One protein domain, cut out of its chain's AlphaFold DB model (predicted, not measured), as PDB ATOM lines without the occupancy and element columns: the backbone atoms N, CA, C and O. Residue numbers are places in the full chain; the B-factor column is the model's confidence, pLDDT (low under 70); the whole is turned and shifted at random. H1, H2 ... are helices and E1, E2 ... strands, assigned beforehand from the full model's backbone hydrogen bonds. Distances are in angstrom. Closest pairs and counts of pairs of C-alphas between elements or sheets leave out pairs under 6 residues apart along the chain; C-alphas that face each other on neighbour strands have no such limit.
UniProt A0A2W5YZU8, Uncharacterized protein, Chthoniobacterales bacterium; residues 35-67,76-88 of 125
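This is residues 35 to 67 and 76 to 88 of the 125 residues of an uncharacterized protein of Chthoniobacterales bacterium (UniProt A0A2W5YZU8). A small twisted antiparallel sheet of four strands, E1 to E4, makes the body, with one short helix, H1, at one end of the model. The 46 printed residues, under half of them in named elements, run E1 E2 E3 E4 H1: mixed class. The sheet, in that strand order, is a meander, each strand the antiparallel neighbour of the one before. It is compact, radius of gyration of the C-alphas 9.7 A, spanning 30 by 22 by 18 A.

E1, residues 43 to 45, and E2, residues 48 to 51, form a hairpin; N 43 and O 50 are 2.8 A apart. E2 forms one with E3, residues 55 to 58 (N 57 to O 49, 2.8 A), and E3 with E4, residues 61 to 64 (N 56 to O 63, 2.8 A). H1, residues 79 to 83, is only just on the sheet, with 5 pairs of C-alphas within 10 A, and only grazes it; its O i to N i+4 pair is within hydrogen-bond range.

E1 begins at C-alpha 43 (247.759, 420.800, 295.837); E2 spans 10.1 A.

Residues 68 to 75 are not printed; C-alphas 67 and 76 are 19.3 A apart. Residues 35 to 40 are under 70 in pLDDT, among others.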
ATOM      1  N   LEU A  35     237.618 418.487 294.567       45.31
ATOM      2  CA  LEU A  35     238.776 418.117 293.753       45.31
ATOM      3  C   LEU A  35     240.009 417.925 294.627       45.31
ATOM      4  O   LEU A  35     240.851 418.801 294.765       45.31
ATOM      5  N   ILE A  36     240.102 416.687 295.110       45.19
ATOM      6  CA  ILE A  36     241.351 416.017 295.439       45.19
ATOM      7  C   ILE A  36     242.035 416.617 296.672       45.19
ATOM      8  O   ILE A  36     242.936 417.447 296.573       45.19
ATOM      9  N   GLU A  37     241.647 416.127 297.855       46.72
ATOM     10  CA  GLU A  37     242.535 416.073 299.022       46.72
ATOM     11  C   GLU A  37     243.797 415.294 298.622       46.72
ATOM     12  O   GLU A  37     243.938 414.095 298.860       46.72
ATOM     13  N   SER A  38     244.710 415.952 297.915       53.12
ATOM     14  CA  SER A  38     245.923 415.321 297.437       53.12
ATOM     15  C   SER A  38     246.829 415.192 298.648       53.12
ATOM     16  O   SER A  38     247.299 416.183 299.194       53.12
ATOM     17  N   ALA A  39     246.972 413.957 299.126       59.62
ATOM     18  CA  ALA A  39     247.899 413.522 300.163       59.62
ATOM     19  C   ALA A  39     248.176 414.567 301.262       59.62
ATOM     20  O   ALA A  39     249.187 415.258 301.211       59.62
ATOM     21  N   ASN A  40     247.325 414.628 302.291       68.94
ATOM     22  CA  ASN A  40     247.481 415.518 303.455       68.94
ATOM     23  C   ASN A  40     247.261 417.020 303.172       68.94
ATOM     24  O   ASN A  40     247.904 417.850 303.808       68.94
ATOM     25  N   GLY A  41     246.365 417.375 302.244       77.19
ATOM     26  CA  GLY A  41     245.976 418.774 302.000       77.19
ATOM     27  C   GLY A  41     246.918 419.558 301.083       77.19
ATOM     28  O   GLY A  41     246.854 420.785 301.032       77.19
ATOM     29  N   TRP A  42     247.791 418.867 300.353       83.00
ATOM     30  CA  TRP A  42     248.627 419.475 299.327       83.00
ATOM     31  C   TRP A  42     247.857 419.634 298.014       83.00
ATOM     32  O   TRP A  42     246.917 418.900 297.731       83.00
ATOM     33  N   THR A  43     248.292 420.571 297.181       80.00
ATOM     34  CA  THR A  43     247.759 420.800 295.837       80.00
ATOM     35  C   THR A  43     248.921 420.890 294.863       80.00
ATOM     36  O   THR A  43     249.925 421.535 295.158       80.00
ATOM     37  N   TYR A  44     248.804 420.259 293.696       80.00
ATOM     38  CA  TYR A  44     249.797 420.397 292.635       80.00
ATOM     39  C   TYR A  44     249.367 421.487 291.650       80.00
ATOM     40  O   TYR A  44     248.352 421.348 290.968       80.00
ATOM     41  N   VAL A  45     250.123 422.584 291.590       75.81
ATOM     42  CA  VAL A  45     249.844 423.756 290.747       75.81
ATOM     43  C   VAL A  45     251.130 424.161 290.028       75.81
ATOM     44  O   VAL A  45     252.174 424.296 290.660       75.81
ATOM     45  N   ASN A  46     251.075 424.352 288.706       75.81
ATOM     46  CA  ASN A  46     252.206 424.811 287.881       75.81
ATOM     47  C   ASN A  46     253.514 424.016 288.075       75.81
ATOM     48  O   ASN A  46     254.601 424.588 288.131       75.81
ATOM     49  N   GLY A  47     253.424 422.690 288.208       77.19
ATOM     50  CA  GLY A  47     254.606 421.844 288.394       77.19
ATOM     51  C   GLY A  47     255.157 421.825 289.825       77.19
ATOM     52  O   GLY A  47     256.242 421.296 290.059       77.19
ATOM     53  N   GLN A  48     254.447 422.420 290.787       80.31
ATOM     54  CA  GLN A  48     254.888 422.541 292.174       80.31
ATOM     55  C   GLN A  48     253.797 422.105 293.146       80.31
ATOM     56  O   GLN A  48     252.608 422.339 292.944       80.31
ATOM     57  N   TRP A  49     254.221 421.500 294.249       84.88
ATOM     58  CA  TRP A  49     253.346 421.170 295.365       84.88
ATOM     59  C   TRP A  49     253.217 422.373 296.291       84.88
ATOM     60  O   TRP A  49     254.223 422.879 296.789       84.88
ATOM     61  N   VAL A  50     251.991 422.812 296.547       85.12
ATOM     62  CA  VAL A  50     251.661 423.935 297.427       85.12
ATOM     63  C   VAL A  50     250.664 423.496 298.492       85.12
ATOM     64  O   VAL A  50     249.810 422.653 298.244       85.12
ATOM     65  N   HIS A  51     250.784 424.051 299.691       86.38
ATOM     66  CA  HIS A  51     249.894 423.801 300.817       86.38
ATOM     67  C   HIS A  51     249.203 425.115 301.209       86.38
ATOM     68  O   HIS A  51     249.883 426.150 301.262       86.38
ATOM     69  N   PRO A  52     247.897 425.108 301.538       81.44
ATOM     70  CA  PRO A  52     247.148 426.315 301.903       81.44
ATOM     71  C   PRO A  52     247.715 427.042 303.131       81.44
ATOM     72  O   PRO A  52     247.593 428.259 303.233       81.44
ATOM     73  N   ASP A  53     248.418 426.331 304.018       80.81
ATOM     74  CA  ASP A  53     249.116 426.943 305.163       80.81
ATOM     75  C   ASP A  53     250.346 427.786 304.770       80.81
ATOM     76  O   ASP A  53     251.046 428.316 305.634       80.81
ATOM     77  N   GLY A  54     250.637 427.930 303.475       84.88
ATOM     78  CA  GLY A  54     251.780 428.694 302.994       84.88
ATOM     79  C   GLY A  54     253.073 427.890 303.024       84.88
ATOM     80  O   GLY A  54     254.111 428.393 303.458       84.88
ATOM     81  N   TYR A  55     253.009 426.639 302.572       87.12
ATOM     82  CA  TYR A  55     254.182 425.804 302.332       87.12
ATOM     83  C   TYR A  55     254.242 425.383 300.865       87.12
ATOM     84  O   TYR A  55     253.218 425.276 300.196       87.12
ATOM     85  N   LYS A  56     255.447 425.131 300.361       88.50
ATOM     86  CA  LYS A  56     255.702 424.523 299.057       88.50
ATOM     87  C   LYS A  56     256.623 423.325 299.222       88.50
ATOM     88  O   LYS A  56     257.521 423.362 300.058       88.50
ATOM     89  N   PHE A  57     256.425 422.279 298.438       86.62
ATOM     90  CA  PHE A  57     257.304 421.120 298.434       86.62
ATOM     91  C   PHE A  57     258.128 421.116 297.150       86.62
ATOM     92  O   PHE A  57     257.597 421.004 296.047       86.62
ATOM     93  N   VAL A  58     259.436 421.316 297.310       83.69
ATOM     94  CA  VAL A  58     260.403 421.489 296.222       83.69
ATOM     95  C   VAL A  58     261.651 420.688 296.563       83.69
ATOM     96  O   VAL A  58     262.146 420.773 297.686       83.69
ATOM     97  N   ASN A  59     262.171 419.924 295.601       83.31
ATOM     98  CA  ASN A  59     263.394 419.129 295.758       83.31
ATOM     99  C   ASN A  59     263.387 418.246 297.026       83.31
ATOM    100  O   ASN A  59     264.301 418.296 297.849       83.31
ATOM    101  N   ASN A  60     262.300 417.497 297.227       81.44
ATOM    102  CA  ASN A  60     262.063 416.655 298.405       81.44
ATOM    103  C   ASN A  60     262.074 417.383 299.765       81.44
ATOM    104  O   ASN A  60     262.231 416.745 300.807       81.44
ATOM    105  N   LYS A  61     261.884 418.708 299.786       82.69
ATOM    106  CA  LYS A  61     261.856 419.518 301.012       82.69
ATOM    107  C   LYS A  61     260.589 420.358 301.103       82.69
ATOM    108  O   LYS A  61     260.153 420.954 300.121       82.69
ATOM    109  N   VAL A  62     260.027 420.441 302.310       87.38
ATOM    110  CA  VAL A  62     258.934 421.361 302.651       87.38
ATOM    111  C   VAL A  62     259.542 422.721 302.992       87.38
ATOM    112  O   VAL A  62     260.291 422.855 303.956       87.38
ATOM    113  N   LEU A  63     259.229 423.731 302.190       86.44
ATOM    114  CA  LEU A  63     259.681 425.108 302.347       86.44
ATOM    115  C   LEU A  63     258.495 425.987 302.722       86.44
ATOM    116  O   LEU A  63     257.444 425.921 302.092       86.44
ATOM    117  N   ARG A  64     258.659 426.852 303.719       85.56
ATOM    118  CA  ARG A  64     257.639 427.842 304.073       85.56
ATOM    119  C   ARG A  64     257.687 429.012 303.088       85.56
ATOM    120  O   ARG A  64     258.767 429.504 302.772       85.56
ATOM    121  N   THR A  65     256.530 429.446 302.599       82.06
ATOM    122  CA  THR A  65     256.380 430.588 301.681       82.06
ATOM    123  C   THR A  65     255.818 431.826 302.370       82.06
ATOM    124  O   THR A  65     256.046 432.932 301.891       82.06
ATOM    125  N   THR A  66     255.118 431.670 303.497       74.12
ATOM    126  CA  THR A  66     254.510 432.785 304.234       74.12
ATOM    127  C   THR A  66     255.310 433.163 305.485       74.12
ATOM    128  O   THR A  66     255.964 432.337 306.123       74.12
ATOM    129  N   ALA A  67     255.245 434.443 305.865       66.00
ATOM    130  CA  ALA A  67     255.891 434.970 307.071       66.00
ATOM    131  C   ALA A  67     255.123 434.650 308.372       66.00
ATOM    132  O   ALA A  67     255.608 434.955 309.460       66.00
ATOM    133  N   PRO A  76     254.986 416.040 304.373       81.62
ATOM    134  CA  PRO A  76     255.210 416.149 302.936       81.62
ATOM    135  C   PRO A  76     254.140 415.379 302.138       81.62
ATOM    136  O   PRO A  76     253.502 414.469 302.687       81.62
ATOM    137  N   PRO A  77     253.949 415.713 300.849       81.56
ATOM    138  CA  PRO A  77     253.067 414.946 299.980       81.56
ATOM    139  C   PRO A  77     253.525 413.477 299.941       81.56
ATOM    140  O   PRO A  77     254.720 413.174 299.945       81.56
ATOM    141  N   GLY A  78     252.565 412.550 299.980       74.88
ATOM    142  CA  GLY A  78     252.839 411.111 300.027       74.88
ATOM    143  C   GLY A  78     253.533 410.607 298.758       74.88
ATOM    144  O   GLY A  78     253.408 411.221 297.701       74.88
ATOM    145  N   LYS A  79     254.231 409.464 298.829       69.00
ATOM    146  CA  LYS A  79     254.971 408.908 297.674       69.00
ATOM    147  C   LYS A  79     254.099 408.739 296.426       69.00
ATOM    148  O   LYS A  79     254.499 409.177 295.355       69.00
ATOM    149  N   LEU A  80     252.863 408.272 296.607       60.03
ATOM    150  CA  LEU A  80     251.887 408.127 295.526       60.03
ATOM    151  C   LEU A  80     251.582 409.456 294.812       60.03
ATOM    152  O   LEU A  80     251.318 409.478 293.611       60.03
ATOM    153  N   ALA A  81     251.625 410.564 295.559       67.75
ATOM    154  CA  ALA A  81     251.424 411.898 295.022       67.75
ATOM    155  C   ALA A  81     252.648 412.385 294.243       67.75
ATOM    156  O   ALA A  81     252.491 412.934 293.158       67.75
ATOM    157  N   LEU A  82     253.862 412.108 294.729       71.31
ATOM    158  CA  LEU A  82     255.092 412.373 293.974       71.31
ATOM    159  C   LEU A  82     255.157 411.570 292.666       71.31
ATOM    160  O   LEU A  82     255.637 412.093 291.667       71.31
ATOM    161  N   GLU A  83     254.677 410.326 292.670       75.44
ATOM    162  CA  GLU A  83     254.686 409.438 291.500       75.44
ATOM    163  C   GLU A  83     253.605 409.803 290.472       75.44
ATOM    164  O   GLU A  83     253.775 409.554 289.281       75.44
ATOM    165  N   ASN A  84     252.491 410.408 290.905       67.50
ATOM    166  CA  ASN A  84     251.355 410.743 290.040       67.50
ATOM    167  C   ASN A  84     250.835 412.180 290.256       67.50
ATOM    168  O   ASN A  84     249.646 412.369 290.535       67.50
ATOM    169  N   PRO A  85     251.669 413.220 290.076       63.81
ATOM    170  CA  PRO A  85     251.261 414.598 290.342       63.81
ATOM    171  C   PRO A  85     250.145 415.069 289.395       63.81
ATOM    172  O   PRO A  85     249.242 415.792 289.804       63.81
ATOM    173  N   ALA A  86     250.137 414.579 288.150       62.25
ATOM    174  CA  ALA A  86     249.128 414.894 287.135       62.25
ATOM    175  C   ALA A  86     247.745 414.261 287.391       62.25
ATOM    176  O   ALA A  86     246.758 414.687 286.803       62.25
ATOM    177  N   LYS A  87     247.647 413.245 288.262       57.84
ATOM    178  CA  LYS A  87     246.346 412.681 288.674       57.84
ATOM    179  C   LYS A  87     245.714 413.457 289.829       57.84
ATOM    180  O   LYS A  87     244.549 413.237 290.142       57.84
ATOM    181  N   LEU A  88     246.504 414.320 290.462       58.88
ATOM    182  CA  LEU A  88     246.172 415.052 291.678       58.88
ATOM    183  C   LEU A  88     246.113 416.565 291.465       58.88
ATOM    184  O   LEU A  88     245.699 417.308 292.352       58.88
TER     185      LEU A  88